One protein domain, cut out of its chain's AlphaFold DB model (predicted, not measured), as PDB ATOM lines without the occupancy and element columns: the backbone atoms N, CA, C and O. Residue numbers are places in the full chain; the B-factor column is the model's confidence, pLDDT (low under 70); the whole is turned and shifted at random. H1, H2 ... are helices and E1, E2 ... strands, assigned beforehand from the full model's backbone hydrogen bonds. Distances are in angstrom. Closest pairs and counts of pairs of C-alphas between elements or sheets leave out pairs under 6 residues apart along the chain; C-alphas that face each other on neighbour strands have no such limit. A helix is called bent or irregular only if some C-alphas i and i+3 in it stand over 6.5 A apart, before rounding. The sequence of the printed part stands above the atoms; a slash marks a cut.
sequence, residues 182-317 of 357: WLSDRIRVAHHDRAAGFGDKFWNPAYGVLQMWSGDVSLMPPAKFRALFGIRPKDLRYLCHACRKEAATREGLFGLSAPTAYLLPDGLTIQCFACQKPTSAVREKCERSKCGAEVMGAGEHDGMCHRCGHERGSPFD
ATOM      1  N   TRP A 182     157.640 179.195 145.668       97.62
ATOM      2  CA  TRP A 182     157.355 178.635 144.342       97.62
ATOM      3  C   TRP A 182     158.588 178.462 143.448       97.62
ATOM      4  O   TRP A 182     158.799 177.392 142.878       97.62
ATOM      5  N   LEU A 183     159.417 179.505 143.315       96.56
ATOM      6  CA  LEU A 183     160.592 179.453 142.437       96.56
ATOM      7  C   LEU A 183     161.680 178.538 143.010       96.56
ATOM      8  O   LEU A 183     162.323 177.810 142.254       96.56
ATOM      9  N   SER A 184     161.856 178.551 144.331       96.19
ATOM     10  CA  SER A 184     162.799 177.663 145.010       96.19
ATOM     11  C   SER A 184     162.391 176.201 144.842       96.19
ATOM     12  O   SER A 184     163.197 175.377 144.411       96.19
ATOM     13  N   ASP A 185     161.112 175.889 145.066       97.25
ATOM     14  CA  ASP A 185     160.567 174.546 144.881       97.25
ATOM     15  C   ASP A 185     160.653 174.078 143.434       97.25
ATOM     16  O   ASP A 185     160.968 172.912 143.192       97.25
ATOM     17  N   ARG A 186     160.459 174.973 142.463       95.88
ATOM     18  CA  ARG A 186     160.611 174.621 141.053       95.88
ATOM     19  C   ARG A 186     162.041 174.236 140.697       95.88
ATOM     20  O   ARG A 186     162.248 173.229 140.025       95.88
ATOM     21  N   ILE A 187     163.028 175.013 141.149       94.38
ATOM     22  CA  ILE A 187     164.450 174.700 140.936       94.38
ATOM     23  C   ILE A 187     164.794 173.370 141.607       94.38
ATOM     24  O   ILE A 187     165.397 172.492 140.992       94.38
ATOM     25  N   ARG A 188     164.353 173.189 142.851       93.56
ATOM     26  CA  ARG A 188     164.573 171.968 143.627       93.56
ATOM     27  C   ARG A 188     163.988 170.735 142.942       93.56
ATOM     28  O   ARG A 188     164.674 169.727 142.817       93.56
ATOM     29  N   VAL A 189     162.760 170.827 142.436       94.00
ATOM     30  CA  VAL A 189     162.125 169.762 141.649       94.00
ATOM     31  C   VAL A 189     162.899 169.479 140.361       94.00
ATOM     32  O   VAL A 189     163.112 168.311 140.044       94.00
ATOM     33  N   ALA A 190     163.387 170.507 139.663       91.31
ATOM     34  CA  ALA A 190     164.189 170.328 138.452       91.31
ATOM     35  C   ALA A 190     165.497 169.560 138.718       91.31
ATOM     36  O   ALA A 190     165.908 168.746 137.894       91.31
ATOM     37  N   HIS A 191     166.122 169.734 139.889       89.12
ATOM     38  CA  HIS A 191     167.292 168.941 140.299       89.12
ATOM     39  C   HIS A 191     166.992 167.460 140.565       89.12
ATOM     40  O   HIS A 191     167.916 166.657 140.681       89.12
ATOM     41  N   HIS A 192     165.718 167.085 140.639       85.19
ATOM     42  CA  HIS A 192     165.280 165.701 140.770       85.19
ATOM     43  C   HIS A 192     164.676 165.126 139.483       85.19
ATOM     44  O   HIS A 192     164.188 163.994 139.499       85.19
ATOM     45  N   ASP A 193     164.702 165.873 138.378       81.38
ATOM     46  CA  ASP A 193     164.330 165.348 137.069       81.38
ATOM     47  C   ASP A 193     165.428 164.422 136.518       81.38
ATOM     48  O   ASP A 193     166.610 164.552 136.844       81.38
ATOM     49  N   ARG A 194     165.059 163.503 135.620       79.38
ATOM     50  CA  ARG A 194     165.997 162.618 134.915       79.38
ATOM     51  C   ARG A 194     167.123 163.405 134.242       79.38
ATOM     52  O   ARG A 194     168.252 162.927 134.186       79.38
ATOM     53  N   ALA A 195     166.819 164.613 133.751       75.06
ATOM     54  CA  ALA A 195     167.790 165.459 133.080       75.06
ATOM     55  C   ALA A 195     168.870 165.987 134.035       75.06
ATOM     56  O   ALA A 195     169.980 166.274 133.597       75.06
ATOM     57  N   ALA A 196     168.594 166.058 135.342       77.56
ATOM     58  CA  ALA A 196     169.581 166.449 136.343       77.56
ATOM     59  C   ALA A 196     170.755 165.465 136.439       77.56
ATOM     60  O   ALA A 196     171.855 165.870 136.803       77.56
ATOM     61  N   GLY A 197     170.556 164.198 136.053       70.19
ATOM     62  CA  GLY A 197     171.634 163.211 135.946       70.19
ATOM     63  C   GLY A 197     172.646 163.520 134.837       70.19
ATOM     64  O   GLY A 197     173.783 163.063 134.911       70.19
ATOM     65  N   PHE A 198     172.265 164.337 133.847       70.62
ATOM     66  CA  PHE A 198     173.184 164.915 132.859       70.62
ATOM     67  C   PHE A 198     173.805 166.228 133.340       70.62
ATOM     68  O   PHE A 198     174.391 166.941 132.535       70.62
ATOM     69  N   GLY A 199     173.647 166.565 134.627       63.25
ATOM     70  CA  GLY A 199     174.266 167.719 135.260       63.25
ATOM     71  C   GLY A 199     175.780 167.672 135.094       63.25
ATOM     72  O   GLY A 199     176.486 167.028 135.865       63.25
ATOM     73  N   ASP A 200     176.266 168.334 134.054       63.38
ATOM     74  CA  ASP A 200     177.665 168.410 133.685       63.38
ATOM     75  C   ASP A 200     177.983 169.816 133.155       63.38
ATOM     76  O   ASP A 200     177.284 170.794 133.418       63.38
ATOM     77  N   LYS A 201     179.079 169.941 132.412       61.16
ATOM     78  CA  LYS A 201     179.500 171.204 131.813       61.16
ATOM     79  C   LYS A 201     178.465 171.802 130.839       61.16
ATOM     80  O   LYS A 201     178.590 172.982 130.548       61.16
ATOM     81  N   PHE A 202     177.472 171.071 130.341       68.62
ATOM     82  CA  PHE A 202     176.552 171.537 129.295       68.62
ATOM     83  C   PHE A 202     175.103 171.688 129.755       68.62
ATOM     84  O   PHE A 202     174.352 172.436 129.133       68.62
ATOM     85  N   TRP A 203     174.706 171.037 130.851       76.00
ATOM     86  CA  TRP A 203     173.340 171.118 131.359       76.00
ATOM     87  C   TRP A 203     173.292 171.385 132.861       76.00
ATOM     88  O   TRP A 203     173.951 170.718 133.654       76.00
ATOM     89  N   ASN A 204     172.452 172.340 133.256       86.50
ATOM     90  CA  ASN A 204     172.167 172.642 134.651       86.50
ATOM     91  C   ASN A 204     170.648 172.824 134.823       86.50
ATOM     92  O   ASN A 204     170.075 173.712 134.190       86.50
ATOM     93  N   PRO A 205     169.963 172.027 135.663       88.50
ATOM     94  CA  PRO A 205     168.518 172.161 135.853       88.50
ATOM     95  C   PRO A 205     168.076 173.565 136.287       88.50
ATOM     96  O   PRO A 205     167.059 174.069 135.805       88.50
ATOM     97  N   ALA A 206     168.869 174.237 137.129       89.88
ATOM     98  CA  ALA A 206     168.594 175.611 137.532       89.88
ATOM     99  C   ALA A 206     168.680 176.576 136.340       89.88
ATOM    100  O   ALA A 206     167.863 177.490 136.246       89.88
ATOM    101  N   TYR A 207     169.599 176.352 135.391       89.44
ATOM    102  CA  TYR A 207     169.686 177.147 134.161       89.44
ATOM    103  C   TYR A 207     168.375 177.096 133.377       89.44
ATOM    104  O   TYR A 207     167.835 178.145 133.039       89.44
ATOM    105  N   GLY A 208     167.823 175.898 133.150       88.62
ATOM    106  CA  GLY A 208     166.569 175.731 132.409       88.62
ATOM    107  C   GLY A 208     165.399 176.472 133.063       88.62
ATOM    108  O   GLY A 208     164.685 177.229 132.401       88.62
ATOM    109  N   VAL A 209     165.241 176.336 134.384       92.50
ATOM    110  CA  VAL A 209     164.187 177.048 135.132       92.50
ATOM    111  C   VAL A 209     164.382 178.565 135.064       92.50
ATOM    112  O   VAL A 209     163.427 179.300 134.805       92.50
ATOM    113  N   LEU A 210     165.609 179.052 135.266       92.19
ATOM    114  CA  LEU A 210     165.912 180.485 135.265       92.19
ATOM    115  C   LEU A 210     165.813 181.120 133.873       92.19
ATOM    116  O   LEU A 210     165.401 182.273 133.763       92.19
ATOM    117  N   GLN A 211     166.130 180.380 132.813       88.88
ATOM    118  CA  GLN A 211     165.946 180.827 131.433       88.88
ATOM    119  C   GLN A 211     164.455 180.999 131.103       88.88
ATOM    120  O   GLN A 211     164.059 181.954 130.435       88.88
ATOM    121  N   MET A 212     163.601 180.109 131.617       90.38
ATOM    122  CA  MET A 212     162.151 180.172 131.420       90.38
ATOM    123  C   MET A 212     161.449 181.230 132.282       90.38
ATOM    124  O   MET A 212     160.346 181.669 131.924       90.38
ATOM    125  N   TRP A 213     162.099 181.665 133.364       93.19
ATOM    126  CA  TRP A 213     161.509 182.441 134.451       93.19
ATOM    127  C   TRP A 213     160.765 183.701 134.001       93.19
ATOM    128  O   TRP A 213     159.610 183.887 134.376       93.19
ATOM    129  N   SER A 214     161.360 184.538 133.144       90.75
ATOM    130  CA  SER A 214     160.690 185.750 132.638       90.75
ATOM    131  C   SER A 214     159.368 185.436 131.929       90.75
ATOM    132  O   SER A 214     158.386 186.165 132.081       90.75
ATOM    133  N   GLY A 215     159.328 184.325 131.187       90.75
ATOM    134  CA  GLY A 215     158.107 183.827 130.563       90.75
ATOM    135  C   GLY A 215     157.075 183.402 131.605       90.75
ATOM    136  O   GLY A 215     155.915 183.781 131.491       90.75
ATOM    137  N   ASP A 216     157.485 182.711 132.673       94.12
ATOM    138  CA  ASP A 216     156.550 182.272 133.719       94.12
ATOM    139  C   ASP A 216     155.953 183.460 134.462       94.12
ATOM    140  O   ASP A 216     154.741 183.516 134.656       94.12
ATOM    141  N   VAL A 217     156.780 184.455 134.797       94.12
ATOM    142  CA  VAL A 217     156.319 185.710 135.404       94.12
ATOM    143  C   VAL A 217     155.279 186.397 134.519       94.12
ATOM    144  O   VAL A 217     154.295 186.919 135.038       94.12
ATOM    145  N   SER A 218     155.450 186.367 133.194       91.56
ATOM    146  CA  SER A 218     154.497 186.978 132.256       91.56
ATOM    147  C   SER A 218     153.138 186.269 132.198       91.56
ATOM    148  O   SER A 218     152.129 186.908 131.899       91.56
ATOM    149  N   LEU A 219     153.091 184.975 132.533       93.62
ATOM    150  CA  LEU A 219     151.863 184.173 132.574       93.62
ATOM    151  C   LEU A 219     151.097 184.339 133.895       93.62
ATOM    152  O   LEU A 219     149.911 184.000 133.979       93.62
ATOM    153  N   MET A 220     151.752 184.875 134.929       95.56
ATOM    154  CA  MET A 220     151.162 185.105 136.243       95.56
ATOM    155  C   MET A 220     150.401 186.441 136.284       95.56
ATOM    156  O   MET A 220     150.995 187.510 136.123       95.56
ATOM    157  N   PRO A 221     149.092 186.440 136.602       95.56
ATOM    158  CA  PRO A 221     148.368 187.667 136.897       95.56
ATOM    159  C   PRO A 221     149.031 188.429 138.056       95.56
ATOM    160  O   PRO A 221     149.413 187.797 139.048       95.56
ATOM    161  N   PRO A 222     149.093 189.776 138.026       96.38
ATOM    162  CA  PRO A 222     149.783 190.559 139.056       96.38
ATOM    163  C   PRO A 222     149.318 190.286 140.493       96.38
ATOM    164  O   PRO A 222     150.116 190.369 141.425       96.38
ATOM    165  N   ALA A 223     148.035 189.958 140.681       96.50
ATOM    166  CA  ALA A 223     147.484 189.594 141.985       96.50
ATOM    167  C   ALA A 223     148.053 188.263 142.506       96.50
ATOM    168  O   ALA A 223     148.445 188.185 143.667       96.50
ATOM    169  N   LYS A 224     148.158 187.247 141.641       96.12
ATOM    170  CA  LYS A 224     148.700 185.927 141.998       96.12
ATOM    171  C   LYS A 224     150.207 185.982 142.206       96.12
ATOM    172  O   LYS A 224     150.703 185.419 143.171       96.12
ATOM    173  N   PHE A 225     150.918 186.739 141.366       97.12
ATOM    174  CA  PHE A 225     152.339 187.010 141.576       97.12
ATOM    175  C   PHE A 225     152.577 187.625 142.961       97.12
ATOM    176  O   PHE A 225     153.424 187.161 143.715       97.12
ATOM    177  N   ARG A 226     151.787 188.637 143.342       97.12
ATOM    178  CA  ARG A 226     151.907 189.249 144.670       97.12
ATOM    179  C   ARG A 226     151.593 188.268 145.797       97.12
ATOM    180  O   ARG A 226     152.263 188.318 146.818       97.12
ATOM    181  N   ALA A 227     150.592 187.410 145.624       96.12
ATOM    182  CA  ALA A 227     150.261 186.403 146.623       96.12
ATOM    183  C   ALA A 227     151.400 185.387 146.822       96.12
ATOM    184  O   ALA A 227     151.664 185.009 147.954       96.12
ATOM    185  N   LEU A 228     152.101 185.001 145.748       95.44
ATOM    186  CA  LEU A 228     153.232 184.063 145.806       95.44
ATOM    187  C   LEU A 228     154.519 184.688 146.347       95.44
ATOM    188  O   LEU A 228     155.262 184.035 147.065       95.44
ATOM    189  N   PHE A 229     154.807 185.934 145.971       94.75
ATOM    190  CA  PHE A 229     156.133 186.533 146.161       94.75
ATOM    191  C   PHE A 229     156.139 187.739 147.107       94.75
ATOM    192  O   PHE A 229     157.180 188.353 147.326       94.75
ATOM    193  N   GLY A 230     154.982 188.159 147.622       94.69
ATOM    194  CA  GLY A 230     154.849 189.292 148.546       94.69
ATOM    195  C   GLY A 230     155.101 190.681 147.938       94.69
ATOM    196  O   GLY A 230     154.841 191.692 148.590       94.69
ATOM    197  N   ILE A 231     155.549 190.773 146.681       95.12
ATOM    198  CA  ILE A 231     155.892 192.036 146.004       95.12
ATOM    199  C   ILE A 231     155.090 192.240 144.713       95.12
ATOM    200  O   ILE A 231     154.384 191.351 144.238       95.12
ATOM    201  N   ARG A 232     155.195 193.422 144.096       94.50
ATOM    202  CA  ARG A 232     154.625 193.637 142.754       94.50
ATOM    203  C   ARG A 232     155.596 193.110 141.695       94.50
ATOM    204  O   ARG A 232     156.798 193.307 141.861       94.50
ATOM    205  N   PRO A 233     155.110 192.603 140.545       92.62
ATOM    206  CA  PRO A 233     155.985 192.152 139.457       92.62
ATOM    207  C   PRO A 233     157.029 193.195 139.035       92.62
ATOM    208  O   PRO A 233     158.185 192.876 138.808       92.62
ATOM    209  N   LYS A 234     156.651 194.481 139.005       92.31
ATOM    210  CA  LYS A 234     157.552 195.582 138.619       92.31
ATOM    211  C   LYS A 234     158.710 195.848 139.591       92.31
ATOM    212  O   LYS A 234     159.613 196.610 139.237       92.31
ATOM    213  N   ASP A 235     158.632 195.319 140.813       92.56
ATOM    214  CA  ASP A 235     159.657 195.467 141.849       92.56
ATOM    215  C   ASP A 235     160.729 194.355 141.734       92.56
ATOM    216  O   ASP A 235     161.840 194.520 142.237       92.56
ATOM    217  N   LEU A 236     160.440 193.271 140.997       91.56
ATOM    218  CA  LEU A 236     161.392 192.226 140.610       91.56
ATOM    219  C   LEU A 236     162.319 192.758 139.506       91.56
ATOM    220  O   LEU A 236     161.981 192.749 138.324       91.56
ATOM    221  N   ARG A 237     163.473 193.297 139.901       90.31
ATOM    222  CA  ARG A 237     164.367 194.052 139.000       90.31
ATOM    223  C   ARG A 237     165.809 193.580 139.003       90.31
ATOM    224  O   ARG A 237     166.573 194.014 138.142       90.31
ATOM    225  N   TYR A 238     166.178 192.755 139.974       95.06
ATOM    226  CA  TYR A 238     167.568 192.448 140.252       95.06
ATOM    227  C   TYR A 238     167.885 190.984 139.973       95.06
ATOM    228  O   TYR A 238     167.060 190.083 140.119       95.06
ATOM    229  N   LEU A 239     169.119 190.770 139.559       94.62
ATOM    230  CA  LEU A 239     169.760 189.498 139.320       94.62
ATOM    231  C   LEU A 239     170.369 189.016 140.633       94.62
ATOM    232  O   LEU A 239     171.047 189.775 141.332       94.62
ATOM    233  N   CYS A 240     170.180 187.738 140.944       94.75
ATOM    234  CA  CYS A 240     170.928 187.082 142.007       94.75
ATOM    235  C   CYS A 240     172.217 186.483 141.437       94.75
ATOM    236  O   CYS A 240     172.170 185.530 140.657       94.75
ATOM    237  N   HIS A 241     173.372 187.029 141.823       92.25
ATOM    238  CA  HIS A 241     174.670 186.544 141.346       92.25
ATOM    239  C   HIS A 241     174.985 185.132 141.851       92.25
ATOM    240  O   HIS A 241     175.519 184.335 141.082       92.25
ATOM    241  N   ALA A 242     174.566 184.782 143.071       92.31
ATOM    242  CA  ALA A 242     174.686 183.423 143.594       92.31
ATOM    243  C   ALA A 242     173.942 182.402 142.716       92.31
ATOM    244  O   ALA A 242     174.565 181.471 142.214       92.31
ATOM    245  N   CYS A 243     172.648 182.618 142.439       92.25
ATOM    246  CA  CYS A 243     171.875 181.719 141.575       92.25
ATOM    247  C   CYS A 243     172.418 181.667 140.149       92.25
ATOM    248  O   CYS A 243     172.422 180.605 139.542       92.25
ATOM    249  N   ARG A 244     172.887 182.795 139.599       90.75
ATOM    250  CA  ARG A 244     173.497 182.809 138.264       90.75
ATOM    251  C   ARG A 244     174.770 181.974 138.229       90.75
ATOM    252  O   ARG A 244     174.924 181.167 137.326       90.75
ATOM    253  N   LYS A 245     175.655 182.144 139.214       88.69
ATOM    254  CA  LYS A 245     176.891 181.364 139.334       88.69
ATOM    255  C   LYS A 245     176.594 179.874 139.505       88.69
ATOM    256  O   LYS A 245     177.241 179.058 138.863       88.69
ATOM    257  N   GLU A 246     175.612 179.536 140.332       88.38
ATOM    258  CA  GLU A 246     175.177 178.155 140.564       88.38
ATOM    259  C   GLU A 246     174.533 177.527 139.325       88.38
ATOM    260  O   GLU A 246     174.754 176.351 139.062       88.38
ATOM    261  N   ALA A 247     173.790 178.309 138.539       89.06
ATOM    262  CA  ALA A 247     173.157 177.880 137.295       89.06
ATOM    263  C   ALA A 247     174.095 177.914 136.075       89.06
ATOM    264  O   ALA A 247     173.688 177.509 134.990       89.06
ATOM    265  N   ALA A 248     175.320 178.425 136.206       85.75
ATOM    266  CA  ALA A 248     176.224 178.586 135.075       85.75
ATOM    267  C   ALA A 248     176.550 177.236 134.420       85.75
ATOM    268  O   ALA A 248     176.790 176.237 135.101       85.75
ATOM    269  N   THR A 249     176.604 177.227 133.089       82.62
ATOM    270  CA  THR A 249     177.135 176.108 132.302       82.62
ATOM    271  C   THR A 249     178.510 176.496 131.742       82.62
ATOM    272  O   THR A 249     179.002 177.606 131.949       82.62
ATOM    273  N   ARG A 250     179.172 175.600 131.011       77.06
ATOM    274  CA  ARG A 250     180.431 175.883 130.297       77.06
ATOM    275  C   ARG A 250     180.251 176.905 129.178       77.06
ATOM    276  O   ARG A 250     181.212 177.586 128.839       77.06
ATOM    277  N   GLU A 251     179.042 177.023 128.639       72.00
ATOM    278  CA  GLU A 251     178.666 178.091 127.704       72.00
ATOM    279  C   GLU A 251     178.478 179.441 128.425       72.00
ATOM    280  O   GLU A 251     178.248 180.474 127.799       72.00
ATOM    281  N   GLY A 252     178.629 179.452 129.752       76.62
ATOM    282  CA  GLY A 252     178.597 180.633 130.594       76.62
ATOM    283  C   GLY A 252     177.195 180.942 131.109       76.62
ATOM    284  O   GLY A 252     176.428 180.062 131.493       76.62
ATOM    285  N   LEU A 253     176.887 182.238 131.167       73.94
ATOM    286  CA  LEU A 253     175.622 182.784 131.672       73.94
ATOM    287  C   LEU A 253     174.713 183.274 130.538       73.94
ATOM    288  O   LEU A 253     173.889 184.168 130.763       73.94
ATOM    289  N   PHE A 254     174.910 182.767 129.318       69.25
ATOM    290  CA  PHE A 254     174.140 183.196 128.154       69.25
ATOM    291  C   PHE A 254     172.636 183.052 128.438       69.25
ATOM    292  O   PHE A 254     172.209 182.112 129.093       69.25
ATOM    293  N   GLY A 255     171.824 184.039 128.058       69.62
ATOM    294  CA  GLY A 255     170.374 184.015 128.299       69.62
ATOM    295  C   GLY A 255     169.897 184.125 129.763       69.62
ATOM    296  O   GLY A 255     168.703 184.329 129.977       69.62
ATOM    297  N   LEU A 256     170.772 184.076 130.779       81.25
ATOM    298  CA  LEU A 256     170.395 184.238 132.194       81.25
ATOM    299  C   LEU A 256     170.325 185.715 132.617       81.25
ATOM    300  O   LEU A 256     171.075 186.185 133.476       81.25
ATOM    301  N   SER A 257     169.409 186.459 132.001       83.25
ATOM    302  CA  SER A 257     169.142 187.877 132.294       83.25
ATOM    303  C   SER A 257     167.857 188.111 133.095       83.25
ATOM    304  O   SER A 257     167.541 189.251 133.438       83.25
ATOM    305  N   ALA A 258     167.112 187.048 133.408       85.50
ATOM    306  CA  ALA A 258     165.846 187.149 134.118       85.50
ATOM    307  C   ALA A 258     166.057 187.604 135.578       85.50
ATOM    308  O   ALA A 258     166.845 186.987 136.306       85.50
ATOM    309  N   PRO A 259     165.366 188.659 136.047       93.38
ATOM    310  CA  PRO A 259     165.479 189.106 137.428       93.38
ATOM    311  C   PRO A 259     164.797 188.106 138.365       93.38
ATOM    312  O   PRO A 259     163.639 187.746 138.174       93.38
ATOM    313  N   THR A 260     165.499 187.680 139.409       95.38
ATOM    314  CA  THR A 260     164.994 186.751 140.441       95.38
ATOM    315  C   THR A 260     164.973 187.374 141.830       95.38
ATOM    316  O   THR A 260     164.612 186.712 142.803       95.38
ATOM    317  N   ALA A 261     165.382 188.637 141.936       95.88
ATOM    318  CA  ALA A 261     165.597 189.310 143.197       95.88
ATOM    319  C   ALA A 261     164.999 190.724 143.230       95.88
ATOM    320  O   ALA A 261     164.780 191.380 142.202       95.88
ATOM    321  N   TYR A 262     164.736 191.190 144.445       95.69
ATOM    322  CA  TYR A 262     164.147 192.488 144.753       95.69
ATOM    323  C   TYR A 262     164.926 193.173 145.879       95.69
ATOM    324  O   TYR A 262     165.600 192.517 146.668       95.69
ATOM    325  N   LEU A 263     164.858 194.502 145.930       95.44
ATOM    326  CA  LEU A 263     165.531 195.301 146.955       95.44
ATOM    327  C   LEU A 263     164.617 195.454 148.173       95.44
ATOM    328  O   LEU A 263     163.438 195.784 148.017       95.44
ATOM    329  N   LEU A 264     165.164 195.235 149.366       94.81
ATOM    330  CA  LEU A 264     164.475 195.454 150.632       94.81
ATOM    331  C   LEU A 264     164.343 196.958 150.949       94.81
ATOM    332  O   LEU A 264     165.026 197.789 150.343       94.81
ATOM    333  N   PRO A 265     163.456 197.341 151.891       93.12
ATOM    334  CA  PRO A 265     163.219 198.747 152.232       93.12
ATOM    335  C   PRO A 265     164.448 199.513 152.743       93.12
ATOM    336  O   PRO A 265     164.462 200.737 152.659       93.12
ATOM    337  N   ASP A 266     165.468 198.815 153.248       93.31
ATOM    338  CA  ASP A 266     166.740 199.413 153.675       93.31
ATOM    339  C   ASP A 266     167.560 199.995 152.510       93.31
ATOM    340  O   ASP A 266     168.461 200.803 152.722       93.31
ATOM    341  N   GLY A 267     167.242 199.604 151.272       91.88
ATOM    342  CA  GLY A 267     167.945 200.024 150.069       91.88
ATOM    343  C   GLY A 267     169.343 199.422 149.898       91.88
ATOM    344  O   GLY A 267     170.023 199.794 148.942       91.88
ATOM    345  N   LEU A 268     169.758 198.514 150.782       94.88
ATOM    346  CA  LEU A 268     171.110 197.945 150.858       94.88
ATOM    347  C   LEU A 268     171.113 196.414 150.858       94.88
ATOM    348  O   LEU A 268     172.171 195.807 150.707       94.88
ATOM    349  N   THR A 269     169.949 195.780 150.985       96.00
ATOM    350  CA  THR A 269     169.827 194.323 150.955       96.00
ATOM    351  C   THR A 269     168.943 193.887 149.798       96.00
ATOM    352  O   THR A 269     167.842 194.398 149.597       96.00
ATOM    353  N   ILE A 270     169.413 192.910 149.031       95.38
ATOM    354  CA  ILE A 270     168.668 192.268 147.949       95.38
ATOM    355  C   ILE A 270     168.244 190.876 148.399       95.38
ATOM    356  O   ILE A 270     169.077 190.093 148.840       95.38
ATOM    357  N   GLN A 271     166.966 190.546 148.240       96.12
ATOM    358  CA  GLN A 271     166.411 189.227 148.540       96.12
ATOM    359  C   GLN A 271     166.075 188.492 147.238       96.12
ATOM    360  O   GLN A 271     165.445 189.062 146.344       96.12
ATOM    361  N   CYS A 272     166.481 187.224 147.120       96.06
ATOM    362  CA  CYS A 272     166.224 186.390 145.941       96.06
ATOM    363  C   CYS A 272     165.139 185.336 146.197       96.06
ATOM    364  O   CYS A 272     165.224 184.604 147.174       96.06
ATOM    365  N   PHE A 273     164.185 185.176 145.274       95.19
ATOM    366  CA  PHE A 273     163.126 184.158 145.377       95.19
ATOM    367  C   PHE A 273     163.578 182.727 145.054       95.19
ATOM    368  O   PHE A 273     162.892 181.767 145.395       95.19
ATOM    369  N   ALA A 274     164.706 182.571 144.357       94.06
ATOM    370  CA  ALA A 274     165.225 181.262 143.970       94.06
ATOM    371  C   ALA A 274     165.986 180.598 145.126       94.06
ATOM    372  O   ALA A 274     165.615 179.516 145.572       94.06
ATOM    373  N   CYS A 275     167.030 181.258 145.641       94.44
ATOM    374  CA  CYS A 275     167.853 180.709 146.724       94.44
ATOM    375  C   CYS A 275     167.434 181.157 148.128       94.44
ATOM    376  O   CYS A 275     167.990 180.643 149.094       94.44
ATOM    377  N   GLN A 276     166.523 182.129 148.253       93.94
ATOM    378  CA  GLN A 276     166.084 182.711 149.530       93.94
ATOM    379  C   GLN A 276     167.197 183.357 150.372       93.94
ATOM    380  O   GLN A 276     166.981 183.708 151.532       93.94
ATOM    381  N   LYS A 277     168.384 183.586 149.793       92.69
ATOM    382  CA  LYS A 277     169.514 184.219 150.483       92.69
ATOM    383  C   LYS A 277     169.488 185.742 150.293       92.69
ATOM    384  O   LYS A 277     169.352 186.194 149.150       92.69
ATOM    385  N   PRO A 278     169.672 186.529 151.369       93.81
ATOM    386  CA  PRO A 278     169.918 187.957 151.252       93.81
ATOM    387  C   PRO A 278     171.330 188.210 150.710       93.81
ATOM    388  O   PRO A 278     172.262 187.446 150.956       93.81
ATOM    389  N   THR A 279     171.499 189.291 149.961       94.25
ATOM    390  CA  THR A 279     172.779 189.736 149.402       94.25
ATOM    391  C   THR A 279     172.971 191.216 149.691       94.25
ATOM    392  O   THR A 279     172.067 192.016 149.449       94.25
ATOM    393  N   SER A 280     174.146 191.582 150.196       94.75
ATOM    394  CA  SER A 280     174.504 192.977 150.444       94.75
ATOM    395  C   SER A 280     174.741 193.729 149.137       94.75
ATOM    396  O   SER A 280     175.381 193.220 148.217       94.75
ATOM    397  N   ALA A 281     174.254 194.961 149.085       95.44
ATOM    398  CA  ALA A 281     174.375 195.860 147.953       95.44
ATOM    399  C   ALA A 281     174.781 197.269 148.406       95.44
ATOM    400  O   ALA A 281     174.538 197.684 149.540       95.44
ATOM    401  N   VAL A 282     175.370 198.023 147.484       95.44
ATOM    402  CA  VAL A 282     175.733 199.435 147.647       95.44
ATOM    403  C   VAL A 282     175.065 200.292 146.576       95.44
ATOM    404  O   VAL A 282     174.734 199.832 145.477       95.44
ATOM    405  N   ARG A 283     174.844 201.567 146.913       94.44
ATOM    406  CA  ARG A 283     174.163 202.545 146.055       94.44
ATOM    407  C   ARG A 283     175.167 203.285 145.185       94.44
ATOM    408  O   ARG A 283     175.502 204.437 145.437       94.44
ATOM    409  N   GLU A 284     175.644 202.592 144.163       93.56
ATOM    410  CA  GLU A 284     176.637 203.104 143.225       93.56
ATOM    411  C   GLU A 284     176.165 202.910 141.787       93.56
ATOM    412  O   GLU A 284     175.438 201.965 141.472       93.56
ATOM    413  N   LYS A 285     176.558 203.827 140.900       92.94
ATOM    414  CA  LYS A 285     176.176 203.760 139.488       92.94
ATOM    415  C   LYS A 285     176.954 202.659 138.776       92.94
ATOM    416  O   LYS A 285     178.169 202.561 138.910       92.94
ATOM    417  N   CYS A 286     176.249 201.876 137.967       93.44
ATOM    418  CA  CYS A 286     176.874 200.942 137.041       93.44
ATOM    419  C   CYS A 286     177.641 201.712 135.954       93.44
ATOM    420  O   CYS A 286     177.091 202.623 135.335       93.44
ATOM    421  N   GLU A 287     178.884 201.308 135.689       90.62
ATOM    422  CA  GLU A 287     179.779 201.941 134.705       90.62
ATOM    423  C   GLU A 287     179.319 201.729 133.253       90.62
ATOM    424  O   GLU A 287     179.691 202.483 132.354       90.62
ATOM    425  N   ARG A 288     178.449 200.739 133.009       87.00
ATOM    426  CA  ARG A 288     177.886 200.486 131.682       87.00
ATOM    427  C   ARG A 288     176.902 201.593 131.301       87.00
ATOM    428  O   ARG A 288     175.788 201.653 131.830       87.00
ATOM    429  N   SER A 289     177.286 202.392 130.307       82.19
ATOM    430  CA  SER A 289     176.547 203.555 129.789       82.19
ATOM    431  C   SER A 289     175.051 203.295 129.550       82.19
ATOM    432  O   SER A 289     174.209 204.091 129.961       82.19
ATOM    433  N   LYS A 290     174.697 202.147 128.955       85.38
ATOM    434  CA  LYS A 290     173.306 201.770 128.641       85.38
ATOM    435  C   LYS A 290     172.498 201.222 129.837       85.38
ATOM    436  O   LYS A 290     171.294 201.025 129.709       85.38
ATOM    437  N   CYS A 291     173.112 200.930 130.991       88.62
ATOM    438  CA  CYS A 291     172.421 200.259 132.104       88.62
ATOM    439  C   CYS A 291     171.646 201.222 133.018       88.62
ATOM    440  O   CYS A 291     170.493 200.949 133.371       88.62
ATOM    441  N   GLY A 292     172.288 202.314 133.447       87.81
ATOM    442  CA  GLY A 292     171.700 203.311 134.352       87.81
ATOM    443  C   GLY A 292     171.242 202.775 135.719       87.81
ATOM    444  O   GLY A 292     170.384 203.384 136.349       87.81
ATOM    445  N   ALA A 293     171.731 201.609 136.157       90.25
ATOM    446  CA  ALA A 293     171.421 201.064 137.478       90.25
ATOM    447  C   ALA A 293     172.258 201.731 138.575       90.25
ATOM    448  O   ALA A 293     173.400 202.113 138.332       90.25
ATOM    449  N   GLU A 294     171.697 201.801 139.782       92.75
ATOM    450  CA  GLU A 294     172.324 202.405 140.971       92.75
ATOM    451  C   GLU A 294     172.465 201.395 142.122       92.75
ATOM    452  O   GLU A 294     172.395 201.751 143.295       92.75
ATOM    453  N   VAL A 295     172.542 200.104 141.788       94.31
ATOM    454  CA  VAL A 295     172.611 199.014 142.764       94.31
ATOM    455  C   VAL A 295     173.685 198.030 142.321       94.31
ATOM    456  O   VAL A 295     173.495 197.282 141.355       94.31
ATOM    457  N   MET A 296     174.803 198.055 143.036       95.38
ATOM    458  CA  MET A 296     175.957 197.179 142.835       95.38
ATOM    459  C   MET A 296     176.060 196.208 144.010       95.38
ATOM    460  O   MET A 296     175.598 196.520 145.106       95.38
ATOM    461  N   GLY A 297     176.618 195.027 143.780       94.31
ATOM    462  CA  GLY A 297     176.880 194.053 144.829       94.31
ATOM    463  C   GLY A 297     178.007 194.515 145.744       94.31
ATOM    464  O   GLY A 297     178.830 195.348 145.365       94.31
ATOM    465  N   ALA A 298     178.013 193.973 146.957       92.12
ATOM    466  CA  ALA A 298     179.056 194.155 147.958       92.12
ATOM    467  C   ALA A 298     179.490 192.792 148.523       92.12
ATOM    468  O   ALA A 298     178.796 191.784 148.356       92.12
ATOM    469  N   GLY A 299     180.629 192.748 149.218       90.44
ATOM    470  CA  GLY A 299     181.140 191.515 149.825       90.44
ATOM    471  C   GLY A 299     181.530 190.476 148.768       90.44
ATOM    472  O   GLY A 299     182.387 190.740 147.934       90.44
ATOM    473  N   GLU A 300     180.893 189.301 148.779       87.19
ATOM    474  CA  GLU A 300     181.183 188.204 147.831       87.19
ATOM    475  C   GLU A 300     180.835 188.524 146.366       87.19
ATOM    476  O   GLU A 300     181.223 187.788 145.455       87.19
ATOM    477  N   HIS A 301     180.078 189.598 146.132       90.75
ATOM    478  CA  HIS A 301     179.652 190.052 144.806       90.75
ATOM    479  C   HIS A 301     180.055 191.509 144.546       90.75
ATOM    480  O   HIS A 301     179.388 192.208 143.780       90.75
ATOM    481  N   ASP A 302     181.110 191.979 145.221       92.44
ATOM    482  CA  ASP A 302     181.600 193.349 145.084       92.44
ATOM    483  C   ASP A 302     181.871 193.719 143.618       92.44
ATOM    484  O   ASP A 302     182.402 192.929 142.840       92.44
ATOM    485  N   GLY A 303     181.438 194.917 143.223       90.94
ATOM    486  CA  GLY A 303     181.613 195.421 141.859       90.94
ATOM    487  C   GLY A 303     180.681 194.822 140.795       90.94
ATOM    488  O   GLY A 303     180.725 195.280 139.653       90.94
ATOM    489  N   MET A 304     179.797 193.872 141.120       93.81
ATOM    490  CA  MET A 304     178.838 193.307 140.156       93.81
ATOM    491  C   MET A 304     177.523 194.100 140.109       93.81
ATOM    492  O   MET A 304     176.892 194.363 141.126       93.81
ATOM    493  N   CYS A 305     177.048 194.470 138.922       94.50
ATOM    494  CA  CYS A 305     175.777 195.172 138.763       94.50
ATOM    495  C   CYS A 305     174.591 194.210 138.875       94.50
ATOM    496  O   CYS A 305     174.379 193.357 138.007       94.50
ATOM    497  N   HIS A 306     173.719 194.445 139.853       93.81
ATOM    498  CA  HIS A 306     172.532 193.620 140.058       93.81
ATOM    499  C   HIS A 306     171.464 193.782 138.969       93.81
ATOM    500  O   HIS A 306     170.511 193.018 138.955       93.81
ATOM    501  N   ARG A 307     171.571 194.743 138.043       92.81
ATOM    502  CA  ARG A 307     170.589 194.900 136.951       92.81
ATOM    503  C   ARG A 307     171.033 194.261 135.640       92.81
ATOM    504  O   ARG A 307     170.233 193.595 134.998       92.81
ATOM    505  N   CYS A 308     172.277 194.486 135.221       90.75
ATOM    506  CA  CYS A 308     172.784 193.989 133.935       90.75
ATOM    507  C   CYS A 308     173.824 192.870 134.067       90.75
ATOM    508  O   CYS A 308     174.147 192.232 133.071       90.75
ATOM    509  N   GLY A 309     174.344 192.615 135.269       89.88
ATOM    510  CA  GLY A 309     175.378 191.611 135.508       89.88
ATOM    511  C   GLY A 309     176.803 192.050 135.174       89.88
ATOM    512  O   GLY A 309     177.701 191.232 135.311       89.88
ATOM    513  N   HIS A 310     177.018 193.297 134.740       89.81
ATOM    514  CA  HIS A 310     178.354 193.819 134.440       89.81
ATOM    515  C   HIS A 310     179.217 193.913 135.705       89.81
ATOM    516  O   HIS A 310     178.738 194.394 136.729       89.81
ATOM    517  N   GLU A 311     180.471 193.486 135.605       90.25
ATOM    518  CA  GLU A 311     181.473 193.544 136.670       90.25
ATOM    519  C   GLU A 311     182.400 194.749 136.463       90.25
ATOM    520  O   GLU A 311     182.887 194.981 135.354       90.25
ATOM    521  N   ARG A 312     182.631 195.526 137.526       87.25
ATOM    522  CA  ARG A 312     183.505 196.706 137.521       87.25
ATOM    523  C   ARG A 312     184.894 196.362 136.983       87.25
ATOM    524  O   ARG A 312     185.519 195.407 137.431       87.25
ATOM    525  N   GLY A 313     185.400 197.176 136.057       80.81
ATOM    526  CA  GLY A 313     186.725 196.977 135.461       80.81
ATOM    527  C   GLY A 313     186.816 195.838 134.436       80.81
ATOM    528  O   GLY A 313     187.881 195.654 133.846       80.81
ATOM    529  N   SER A 314     185.724 195.106 134.175       80.62
ATOM    530  CA  SER A 314     185.640 194.200 133.026       80.62
ATOM    531  C   SER A 314     185.711 195.005 131.721       80.62
ATOM    532  O   SER A 314     185.091 196.072 131.648       80.62
ATOM    533  N   PRO A 315     186.390 194.506 130.667       72.38
ATOM    534  CA  PRO A 315     186.332 195.112 129.340       72.38
ATOM    535  C   PRO A 315     184.878 195.339 128.910       72.38
ATOM    536  O   PRO A 315     184.000 194.518 129.192       72.38
ATOM    537  N   PHE A 316     184.617 196.476 128.263       58.25
ATOM    538  CA  PHE A 316     183.302 196.786 127.721       58.25
ATOM    539  C   PHE A 316     183.010 195.860 126.540       58.25
ATOM    540  O   PHE A 316     183.545 196.062 125.452       58.25
ATOM    541  N   ASP A 317     182.111 194.898 126.725       52.09
ATOM    542  CA  ASP A 317     181.394 194.319 125.594       52.09
ATOM    543  C   ASP A 317     180.316 195.335 125.184       52.09
ATOM    544  O   ASP A 317     179.190 195.355 125.702       52.09
TER     545      ASP A 317
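What this domain is: This is residues 182 to 317 of the 357 residues of an uncharacterized protein of Sphingobium subterraneum (UniProt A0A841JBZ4). A small three-stranded sheet, E1, E2 and E3, lies between a group of helices, H1, H2, H3 and H5, at one end and a long looped stretch, residues 283 to 317, at the other. H5 bridges the helices and the sheet, while H4 lies off to one side. The printed part has 136 residues, with five named helices followed by three named strands; the sheet's order is E1 E2 E3, antiparallel. The class is mixed, helices and strands, with under half of the residues in named elements. The whole is compact, with a radius of gyration of the C-alphas of 15.0 A, and spans 42 by 37 by 25 A.

How they stand to each other: Strands E1, residues 261 to 263, E2, residues 269 to 272, and E3, residues 278 to 282, form a meander, each strand the antiparallel neighbour of the one before. E1 and E2 form a hairpin, with N 262 and O 271 2.9 A apart, within hydrogen-bond range. E2 and E3 form another, with N 270 and O 279 at 2.8 A. Residues 281 to 282 of E3 also pair, antiparallel, with residues 296 to 297. H5, residues 241 to 247, only grazes the sheet, with residues 241 to 243. H3, residues 205 to 219, touches H5 with residues 205 to 210 alone, at a steep tilt of 65 degrees, opposite ways; the closest C-alphas, of Tyr 207 and Ala 247, are 4.7 A apart. H3 touches H1, residues 182 to 190, with residues 205 to 209 alone, at a steep tilt of 38 degrees, opposite ways; the closest C-alphas, of Ala 190 and Pro 205, are 5.4 A apart. H2, residues 194 to 198, is close to H3 but not clearly touching; the closest C-alphas, of Ala 196 and Pro 205, are 5.8 A apart. H4, residues 222 to 229, touches no helix and is apart from the three strands. Every O i to N i+4 pair is within hydrogen-bond range in H1, H4 and H5; the count is 9 of 11 in H3 and 0 of 1 in H2, where 2 of 2 O i to N i+3 pairs are within range.

Where its parts are: E3, the longest strand, measures 13.4 A and ends at C-alpha 282 (175.733, 199.435, 147.647). H3, the longest helix, measures 20.8 A; it is irregular, with C-alphas 211 and 214 7.3 A apart. H1 measures 12.3 A from C-alpha 182 (157.355, 178.635, 144.342), and H4 10.3 A.

The domain as a whole: The two C-alphas farthest apart, of Arg 194 and Glu 284, are 42.7 A apart. The printed part has no cut. The links from H4 to H5 and from H5 to E1 are long. The mean pLDDT of the printed part is 89.0; residues 199 to 202, 254 to 255 and 316 to 317 are under 70.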